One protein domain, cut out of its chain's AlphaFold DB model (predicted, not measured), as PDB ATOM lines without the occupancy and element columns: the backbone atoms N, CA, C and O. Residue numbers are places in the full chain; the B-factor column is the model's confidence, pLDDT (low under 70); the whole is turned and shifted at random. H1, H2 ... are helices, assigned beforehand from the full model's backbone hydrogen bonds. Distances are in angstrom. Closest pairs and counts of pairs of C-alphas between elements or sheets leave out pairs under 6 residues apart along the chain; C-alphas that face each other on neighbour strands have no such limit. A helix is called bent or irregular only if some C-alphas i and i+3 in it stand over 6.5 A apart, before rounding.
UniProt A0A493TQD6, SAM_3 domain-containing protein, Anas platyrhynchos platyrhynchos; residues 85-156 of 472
ATOM      1  N   PRO A  85      89.197 256.114 287.952       62.03
ATOM      2  CA  PRO A  85      88.113 255.709 287.055       62.03
ATOM      3  C   PRO A  85      87.878 254.191 287.023       62.03
ATOM      4  O   PRO A  85      86.737 253.752 286.961       62.03
ATOM      5  N   VAL A  86      88.942 253.384 287.135       64.69
ATOM      6  CA  VAL A  86      88.868 251.913 287.132       64.69
ATOM      7  C   VAL A  86      88.145 251.351 288.356       64.69
ATOM      8  O   VAL A  86      87.316 250.461 288.198       64.69
ATOM      9  N   THR A  87      88.408 251.858 289.563       68.44
ATOM     10  CA  THR A  87      87.740 251.351 290.774       68.44
ATOM     11  C   THR A  87      86.258 251.700 290.757       68.44
ATOM     12  O   THR A  87      85.433 250.819 290.960       68.44
ATOM     13  N   GLN A  88      85.901 252.929 290.360       69.69
ATOM     14  CA  GLN A  88      84.495 253.314 290.181       69.69
ATOM     15  C   GLN A  88      83.760 252.416 289.180       69.69
ATOM     16  O   GLN A  88      82.594 252.087 289.381       69.69
ATOM     17  N   VAL A  89      84.419 252.025 288.094       71.12
ATOM     18  CA  VAL A  89      83.815 251.162 287.072       71.12
ATOM     19  C   VAL A  89      83.615 249.754 287.603       71.12
ATOM     20  O   VAL A  89      82.527 249.210 287.457       71.12
ATOM     21  N   LEU A  90      84.631 249.179 288.247       73.19
ATOM     22  CA  LEU A  90      84.547 247.839 288.827       73.19
ATOM     23  C   LEU A  90      83.473 247.753 289.918       73.19
ATOM     24  O   LEU A  90      82.713 246.787 289.929       73.19
ATOM     25  N   ASP A  91      83.346 248.781 290.757       73.31
ATOM     26  CA  ASP A  91      82.335 248.843 291.820       73.31
ATOM     27  C   ASP A  91      80.900 248.903 291.269       73.31
ATOM     28  O   ASP A  91      79.959 248.432 291.908       73.31
ATOM     29  N   ASN A  92      80.723 249.462 290.068       67.88
ATOM     30  CA  ASN A  92      79.425 249.586 289.399       67.88
ATOM     31  C   ASN A  92      79.202 248.523 288.306       67.88
ATOM     32  O   ASN A  92      78.161 248.526 287.643       67.88
ATOM     33  N   CYS A  93      80.149 247.602 288.115       67.56
ATOM     34  CA  CYS A  93      80.028 246.516 287.153       67.56
ATOM     35  C   CYS A  93      79.133 245.406 287.727       67.56
ATOM     36  O   CYS A  93      79.489 244.786 288.729       67.56
ATOM     37  N   PRO A  94      78.011 245.054 287.069       68.56
ATOM     38  CA  PRO A  94      77.127 243.991 287.552       68.56
ATOM     39  C   PRO A  94      77.803 242.609 287.566       68.56
ATOM     40  O   PRO A  94      77.381 241.725 288.307       68.56
ATOM     41  N   ASN A  95      78.876 242.428 286.787       70.56
ATOM     42  CA  ASN A  95      79.627 241.181 286.681       70.56
ATOM     43  C   ASN A  95      81.114 241.399 287.004       70.56
ATOM     44  O   ASN A  95      81.928 241.652 286.117       70.56
ATOM     45  N   HIS A  96      81.492 241.203 288.267       72.88
ATOM     46  CA  HIS A  96      82.882 241.264 288.752       72.88
ATOM     47  C   HIS A  96      83.826 240.233 288.096       72.88
ATOM     48  O   HIS A  96      85.043 240.341 288.204       72.88
ATOM     49  N   ARG A  97      83.278 239.226 287.401       75.62
ATOM     50  CA  ARG A  97      84.046 238.191 286.687       75.62
ATOM     51  C   ARG A  97      84.457 238.574 285.266       75.62
ATOM     52  O   ARG A  97      85.195 237.815 284.652       75.62
ATOM     53  N   LEU A  98      84.001 239.716 284.744       78.69
ATOM     54  CA  LEU A  98      84.306 240.113 283.368       78.69
ATOM     55  C   LEU A  98      85.789 240.415 283.166       78.69
ATOM     56  O   LEU A  98      86.373 239.882 282.234       78.69
ATOM     57  N   ALA A  99      86.404 241.214 284.041       78.12
ATOM     58  CA  ALA A  99      87.819 241.558 283.900       78.12
ATOM     59  C   ALA A  99      88.748 240.328 284.008       78.12
ATOM     60  O   ALA A  99      89.574 240.157 283.109       78.12
ATOM     61  N   PRO A 100      88.567 239.414 284.989       82.88
ATOM     62  CA  PRO A 100      89.368 238.188 285.079       82.88
ATOM     63  C   PRO A 100      89.184 237.186 283.938       82.88
ATOM     64  O   PRO A 100      90.033 236.317 283.776       82.88
ATOM     65  N   ALA A 101      88.082 237.267 283.187       81.94
ATOM     66  CA  ALA A 101      87.794 236.384 282.057       81.94
ATOM     67  C   ALA A 101      88.405 236.872 280.731       81.94
ATOM     68  O   ALA A 101      88.186 236.258 279.692       81.94
ATOM     69  N   VAL A 102      89.120 237.999 280.748       83.94
ATOM     70  CA  VAL A 102      89.791 238.545 279.570       83.94
ATOM     71  C   VAL A 102      91.092 237.783 279.312       83.94
ATOM     72  O   VAL A 102      91.915 237.669 280.214       83.94
ATOM     73  N   ASP A 103      91.301 237.336 278.070       80.56
ATOM     74  CA  ASP A 103      92.519 236.627 277.641       80.56
ATOM     75  C   ASP A 103      93.564 237.527 276.952       80.56
ATOM     76  O   ASP A 103      94.722 237.142 276.825       80.56
ATOM     77  N   ALA A 104      93.190 238.737 276.521       79.50
ATOM     78  CA  ALA A 104      94.057 239.702 275.833       79.50
ATOM     79  C   ALA A 104      93.899 241.098 276.473       79.50
ATOM     80  O   ALA A 104      92.768 241.502 276.724       79.50
ATOM     81  N   PRO A 105      94.984 241.852 276.743       74.75
ATOM     82  CA  PRO A 105      95.997 242.141 275.726       74.75
ATOM     83  C   PRO A 105      97.336 241.404 275.842       74.75
ATOM     84  O   PRO A 105      98.086 241.429 274.871       74.75
ATOM     85  N   LEU A 106      97.617 240.749 276.977       84.75
ATOM     86  CA  LEU A 106      98.932 240.198 277.344       84.75
ATOM     87  C   LEU A 106     100.036 241.262 277.257       84.75
ATOM     88  O   LEU A 106     100.648 241.482 276.214       84.75
ATOM     89  N   LEU A 107     100.258 241.950 278.376       86.38
ATOM     90  CA  LEU A 107     101.136 243.117 278.443       86.38
ATOM     91  C   LEU A 107     102.589 242.789 278.058       86.38
ATOM     92  O   LEU A 107     103.080 241.682 278.270       86.38
ATOM     93  N   ILE A 108     103.297 243.779 277.518       84.31
ATOM     94  CA  ILE A 108     104.747 243.686 277.308       84.31
ATOM     95  C   ILE A 108     105.494 243.793 278.652       84.31
ATOM     96  O   ILE A 108     104.968 244.430 279.575       84.31
ATOM     97  N   PRO A 109     106.700 243.205 278.789       85.94
ATOM     98  CA  PRO A 109     107.475 243.240 280.033       85.94
ATOM     99  C   PRO A 109     107.646 244.648 280.609       85.94
ATOM    100  O   PRO A 109     107.431 244.861 281.799       85.94
ATOM    101  N   GLU A 110     107.925 245.626 279.749       86.81
ATOM    102  CA  GLU A 110     108.141 247.023 280.123       86.81
ATOM    103  C   GLU A 110     106.879 247.654 280.730       86.81
ATOM    104  O   GLU A 110     106.960 248.478 281.640       86.81
ATOM    105  N   ALA A 111     105.696 247.256 280.253       86.75
ATOM    106  CA  ALA A 111     104.424 247.747 280.770       86.75
ATOM    107  C   ALA A 111     104.091 247.123 282.130       86.75
ATOM    108  O   ALA A 111     103.611 247.826 283.018       86.75
ATOM    109  N   VAL A 112     104.370 245.826 282.312       89.25
ATOM    110  CA  VAL A 112     104.207 245.158 283.614       89.25
ATOM    111  C   VAL A 112     105.130 245.804 284.645       89.25
ATOM    112  O   VAL A 112     104.665 246.224 285.700       89.25
ATOM    113  N   GLU A 113     106.411 245.971 284.311       90.88
ATOM    114  CA  GLU A 113     107.399 246.599 285.190       90.88
ATOM    115  C   GLU A 113     107.009 248.038 285.563       90.88
ATOM    116  O   GLU A 113     107.119 248.437 286.726       90.88
ATOM    117  N   LEU A 114     106.510 248.817 284.596       88.69
ATOM    118  CA  LEU A 114     106.021 250.170 284.845       88.69
ATOM    119  C   LEU A 114     104.867 250.170 285.854       88.69
ATOM    120  O   LEU A 114     104.902 250.943 286.811       88.69
ATOM    121  N   LEU A 115     103.862 249.308 285.676       90.06
ATOM    122  CA  LEU A 115     102.707 249.230 286.579       90.06
ATOM    123  C   LEU A 115     103.109 248.773 287.986       90.06
ATOM    124  O   LEU A 115     102.618 249.324 288.971       90.06
ATOM    125  N   GLU A 116     104.049 247.833 288.103       91.38
ATOM    126  CA  GLU A 116     104.563 247.393 289.406       91.38
ATOM    127  C   GLU A 116     105.284 248.505 290.169       91.38
ATOM    128  O   GLU A 116     105.220 248.545 291.397       91.38
ATOM    129  N   LYS A 117     105.940 249.427 289.457       89.00
ATOM    130  CA  LYS A 117     106.725 250.509 290.064       89.00
ATOM    131  C   LYS A 117     105.945 251.801 290.308       89.00
ATOM    132  O   LYS A 117     106.401 252.623 291.098       89.00
ATOM    133  N   THR A 118     104.823 252.017 289.619       91.00
ATOM    134  CA  THR A 118     104.157 253.336 289.577       91.00
ATOM    135  C   THR A 118     102.795 253.399 290.261       91.00
ATOM    136  O   THR A 118     102.364 254.497 290.611       91.00
ATOM    137  N   LEU A 119     102.121 252.266 290.481       88.56
ATOM    138  CA  LEU A 119     100.787 252.250 291.085       88.56
ATOM    139  C   LEU A 119     100.825 252.440 292.608       88.56
ATOM    140  O   LEU A 119     101.637 251.836 293.312       88.56
ATOM    141  N   HIS A 120      99.884 253.224 293.142       87.12
ATOM    142  CA  HIS A 120      99.669 253.330 294.587       87.12
ATOM    143  C   HIS A 120      99.109 251.999 295.152       87.12
ATOM    144  O   HIS A 120      98.399 251.301 294.428       87.12
ATOM    145  N   PRO A 121      99.323 251.622 296.434       88.75
ATOM    146  CA  PRO A 121      98.909 250.312 296.966       88.75
ATOM    147  C   PRO A 121      97.448 249.898 296.702       88.75
ATOM    148  O   PRO A 121      97.176 248.738 296.391       88.75
ATOM    149  N   GLN A 122      96.502 250.838 296.781       83.25
ATOM    150  CA  GLN A 122      95.086 250.573 296.488       83.25
ATOM    151  C   GLN A 122      94.838 250.278 294.996       83.25
ATOM    152  O   GLN A 122      94.055 249.392 294.644       83.25
ATOM    153  N   GLU A 123      95.528 250.992 294.111       83.00
ATOM    154  CA  GLU A 123      95.448 250.816 292.658       83.00
ATOM    155  C   GLU A 123      96.149 249.532 292.227       83.00
ATOM    156  O   GLU A 123      95.620 248.786 291.411       83.00
ATOM    157  N   TYR A 124      97.286 249.224 292.851       88.62
ATOM    158  CA  TYR A 124      98.017 247.980 292.662       88.62
ATOM    159  C   TYR A 124      97.154 246.768 293.021       88.62
ATOM    160  O   TYR A 124      97.063 245.818 292.246       88.62
ATOM    161  N   SER A 125      96.467 246.806 294.169       89.62
ATOM    162  CA  SER A 125      95.544 245.736 294.563       89.62
ATOM    163  C   SER A 125      94.415 245.570 293.544       89.62
ATOM    164  O   SER A 125      94.129 244.449 293.125       89.62
ATOM    165  N   THR A 126      93.833 246.682 293.086       87.50
ATOM    166  CA  THR A 126      92.789 246.676 292.054       87.50
ATOM    167  C   THR A 126      93.292 246.057 290.753       87.50
ATOM    168  O   THR A 126      92.644 245.169 290.208       87.50
ATOM    169  N   TRP A 127      94.471 246.472 290.286       88.62
ATOM    170  CA  TRP A 127      95.110 245.935 289.091       88.62
ATOM    171  C   TRP A 127      95.349 244.427 289.208       88.62
ATOM    172  O   TRP A 127      94.916 243.677 288.336       88.62
ATOM    173  N   LYS A 128      95.916 243.949 290.324       89.94
ATOM    174  CA  LYS A 128      96.145 242.511 290.522       89.94
ATOM    175  C   LYS A 128      94.840 241.701 290.523       89.94
ATOM    176  O   LYS A 128      94.852 240.557 290.065       89.94
ATOM    177  N   MET A 129      93.717 242.280 290.954       88.38
ATOM    178  CA  MET A 129      92.395 241.639 290.888       88.38
ATOM    179  C   MET A 129      91.801 241.555 289.472       88.38
ATOM    180  O   MET A 129      90.872 240.774 289.271       88.38
ATOM    181  N   LEU A 130      92.323 242.295 288.484       86.00
ATOM    182  CA  LEU A 130      91.818 242.253 287.105       86.00
ATOM    183  C   LEU A 130      92.070 240.910 286.413       86.00
ATOM    184  O   LEU A 130      91.392 240.610 285.442       86.00
ATOM    185  N   GLY A 131      93.001 240.090 286.906       87.56
ATOM    186  CA  GLY A 131      93.278 238.752 286.383       87.56
ATOM    187  C   GLY A 131      94.603 238.627 285.632       87.56
ATOM    188  O   GLY A 131      95.325 239.594 285.402       87.56
ATOM    189  N   ILE A 132      94.951 237.390 285.274       86.81
ATOM    190  CA  ILE A 132      96.294 237.036 284.792       86.81
ATOM    191  C   ILE A 132      96.691 237.733 283.484       86.81
ATOM    192  O   ILE A 132      97.860 238.081 283.339       86.81
ATOM    193  N   ALA A 133      95.746 238.008 282.581       85.94
ATOM    194  CA  ALA A 133      96.033 238.651 281.293       85.94
ATOM    195  C   ALA A 133      96.480 240.114 281.431       85.94
ATOM    196  O   ALA A 133      97.131 240.658 280.539       85.94
ATOM    197  N   TRP A 134      96.154 240.737 282.566       88.75
ATOM    198  CA  TRP A 134      96.520 242.109 282.908       88.75
ATOM    199  C   TRP A 134      97.799 242.191 283.740       88.75
ATOM    200  O   TRP A 134      98.363 243.270 283.875       88.75
ATOM    201  N   ASN A 135      98.248 241.069 284.305       89.25
ATOM    202  CA  ASN A 135      99.313 241.032 285.309       89.25
ATOM    203  C   ASN A 135     100.608 240.391 284.808       89.25
ATOM    204  O   ASN A 135     101.621 240.486 285.495       89.25
ATOM    205  N   LYS A 136     100.556 239.675 283.682       85.50
ATOM    206  CA  LYS A 136     101.661 238.867 283.176       85.50
ATOM    207  C   LYS A 136     101.994 239.196 281.738       85.50
ATOM    208  O   LYS A 136     101.140 239.618 280.957       85.50
ATOM    209  N   THR A 137     103.250 238.926 281.408       89.00
ATOM    210  CA  THR A 137     103.737 238.984 280.039       89.00
ATOM    211  C   THR A 137     103.208 237.812 279.221       89.00
ATOM    212  O   THR A 137     102.824 236.769 279.760       89.00
ATOM    213  N   ARG A 138     103.230 237.948 277.893       85.88
ATOM    214  CA  ARG A 138     102.861 236.860 276.975       85.88
ATOM    215  C   ARG A 138     103.687 235.582 277.194       85.88
ATOM    216  O   ARG A 138     103.148 234.489 277.054       85.88
ATOM    217  N   ALA A 139     104.961 235.707 277.571       86.50
ATOM    218  CA  ALA A 139     105.844 234.569 277.843       86.50
ATOM    219  C   ALA A 139     105.433 233.772 279.097       86.50
ATOM    220  O   ALA A 139     105.693 232.576 279.189       86.50
ATOM    221  N   GLU A 140     104.771 234.422 280.053       86.94
ATOM    222  CA  GLU A 140     104.370 233.829 281.333       86.94
ATOM    223  C   GLU A 140     102.892 233.416 281.382       86.94
ATOM    224  O   GLU A 140     102.431 232.864 282.391       86.94
ATOM    225  N   TYR A 141     102.134 233.720 280.325       87.31
ATOM    226  CA  TYR A 141     100.712 233.420 280.238       87.31
ATOM    227  C   TYR A 141     100.479 231.969 279.771       87.31
ATOM    228  O   TYR A 141     101.061 231.552 278.765       87.31
ATOM    229  N   PRO A 142      99.630 231.177 280.458       87.12
ATOM    230  CA  PRO A 142      99.321 229.809 280.043       87.12
ATOM    231  C   PRO A 142      98.717 229.769 278.640       87.12
ATOM    232  O   PRO A 142      97.811 230.540 278.340       87.12
ATOM    233  N   ASN A 143      99.187 228.855 277.786       87.06
ATOM    234  CA  ASN A 143      98.653 228.683 276.429       87.06
ATOM    235  C   ASN A 143      98.679 229.980 275.594       87.06
ATOM    236  O   ASN A 143      97.827 230.173 274.728       87.06
ATOM    237  N   SER A 144      99.660 230.859 275.829       82.75
ATOM    238  CA  SER A 144      99.756 232.161 275.157       82.75
ATOM    239  C   SER A 144      99.777 232.073 273.630       82.75
ATOM    240  O   SER A 144      99.299 232.991 272.968       82.75
ATOM    241  N   GLU A 145     100.237 230.955 273.059       82.62
ATOM    242  CA  GLU A 145     100.174 230.672 271.618       82.62
ATOM    243  C   GLU A 145      98.751 230.723 271.041       82.62
ATOM    244  O   GLU A 145      98.574 231.082 269.880       82.62
ATOM    245  N   GLN A 146      97.731 230.405 271.843       83.69
ATOM    246  CA  GLN A 146      96.326 230.412 271.422       83.69
ATOM    247  C   GLN A 146      95.696 231.808 271.491       83.69
ATOM    248  O   GLN A 146      94.635 232.035 270.910       83.69
ATOM    249  N   VAL A 147      96.340 232.752 272.182       81.00
ATOM    250  CA  VAL A 147      95.838 234.116 272.336       81.00
ATOM    251  C   VAL A 147      96.352 234.965 271.171       81.00
ATOM    252  O   VAL A 147      97.564 235.183 271.079       81.00
ATOM    253  N   PRO A 148      95.493 235.478 270.274       77.69
ATOM    254  CA  PRO A 148      95.942 236.322 269.171       77.69
ATOM    255  C   PRO A 148      96.506 237.664 269.678       77.69
ATOM    256  O   PRO A 148      96.144 238.110 270.770       77.69
ATOM    257  N   PRO A 149      97.372 238.341 268.902       78.12
ATOM    258  CA  PRO A 149      97.822 239.688 269.230       78.12
ATOM    259  C   PRO A 149      96.641 240.643 269.408       78.12
ATOM    260  O   PRO A 149      95.726 240.678 268.582       78.12
ATOM    261  N   TYR A 150      96.675 241.441 270.473       81.56
ATOM    262  CA  TYR A 150      95.649 242.444 270.712       81.56
ATOM    263  C   TYR A 150      95.832 243.642 269.785       81.56
ATOM    264  O   TYR A 150      96.845 244.341 269.836       81.56
ATOM    265  N   ILE A 151      94.825 243.884 268.953       81.81
ATOM    266  CA  ILE A 151      94.737 245.063 268.101       81.81
ATOM    267  C   ILE A 151      93.599 245.915 268.666       81.81
ATOM    268  O   ILE A 151      92.444 245.495 268.571       81.81
ATOM    269  N   PRO A 152      93.888 247.074 269.282       81.81
ATOM    270  CA  PRO A 152      92.843 247.903 269.857       81.81
ATOM    271  C   PRO A 152      91.917 248.434 268.762       81.81
ATOM    272  O   PRO A 152      92.363 248.905 267.715       81.81
ATOM    273  N   THR A 153      90.620 248.368 269.041       84.56
ATOM    274  CA  THR A 153      89.554 248.952 268.227       84.56
ATOM    275  C   THR A 153      88.985 250.151 268.973       84.56
ATOM    276  O   THR A 153      88.433 249.972 270.060       84.56
ATOM    277  N   PHE A 154      89.121 251.349 268.414       86.56
ATOM    278  CA  PHE A 154      88.668 252.578 269.067       86.56
ATOM    279  C   PHE A 154      87.221 252.923 268.702       86.56
ATOM    280  O   PHE A 154      86.710 252.496 267.662       86.56
ATOM    281  N   SER A 155      86.548 253.701 269.551       86.88
ATOM    282  CA  SER A 155      85.127 254.051 269.386       86.88
ATOM    283  C   SER A 155      84.823 254.859 268.116       86.88
ATOM    284  O   SER A 155      83.694 254.841 267.621       86.88
ATOM    285  N   ASP A 156      85.828 255.534 267.556       83.25
ATOM    286  CA  ASP A 156      85.760 256.273 266.295       83.25
ATOM    287  C   ASP A 156      86.036 255.401 265.052       83.25
ATOM    288  O   ASP A 156      86.018 255.905 263.926       83.25
TER     289      ASP A 156
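Overview. This is residues 85 to 156 of the 472 residues of the protein "SAM_3 domain-containing protein" of Anas platyrhynchos platyrhynchos (UniProt A0A493TQD6). Three short helices, H2, H3 and H1, and the unnamed stretch of residues 93 to 108 make an irregular ring of chain, with the very short H4 inside it. A second unnamed stretch, residues 136 to 156, follows H4 and ends in a tail that runs away from the helices. The printed part has 72 residues with four named helices in the order H1, H2, H3, H4 and no named strand; its class is all helix, though under half of its residues, 31, are in named elements. It is only just compact, close to loose, with a radius of gyration of the C-alphas of 13.0 A and spans of 33 by 29 by 27 A.

Arrangement. H2, residues 109 to 118, is the longest helix. It is close to but not clearly touching H3, residues 121 to 129; their closest C-alphas, of Glu 116 and Tyr 124, are 7.3 A apart. They run opposite ways at a steep tilt of 36 degrees, only just past shallow. H2 is also close to but not clearly touching H4, residues 132 to 135, with the closest C-alphas, of Val 112 and Asn 135, 6.6 A apart. H3 and H4 touch only at the corner by their link; their closest C-alphas, of Lys 128 and Asn 135, are 6.3 A apart. H1, residues 85 to 92, is close to but not clearly touching H3, with the closest C-alphas, of Thr 87 and Thr 126, 7.0 A apart. These two run the same way at a steep tilt of 59 degrees. H1 is apart from H2 and H4. In H1, H2 and H3 every O i to N i+4 pair is within hydrogen-bond range; H4 is too short for such a pair, but its one O i to N i+3 pair is within range.

Along the chain. H2 runs 14.3 A from C-alpha 109 at (107.475, 243.240, 280.033). H3 measures 12.4 A, H1 10.9 A and H4 5.0 A. H1 begins at C-alpha 85, (88.113, 255.709, 287.055), and H4 ends at C-alpha 135, (99.313, 241.032, 285.309).

Size, cuts and confidence. The two C-alphas farthest apart, of Pro 121 and Asp 156, are 33.9 A apart. The printed part has no cut. The link from H1 to H2 is long, with 16 residues; those from H2 to H3 and from H3 to H4 are tight. The mean pLDDT of the printed part is 82.6, with residues 85 to 88 and 92 to 94 under 70.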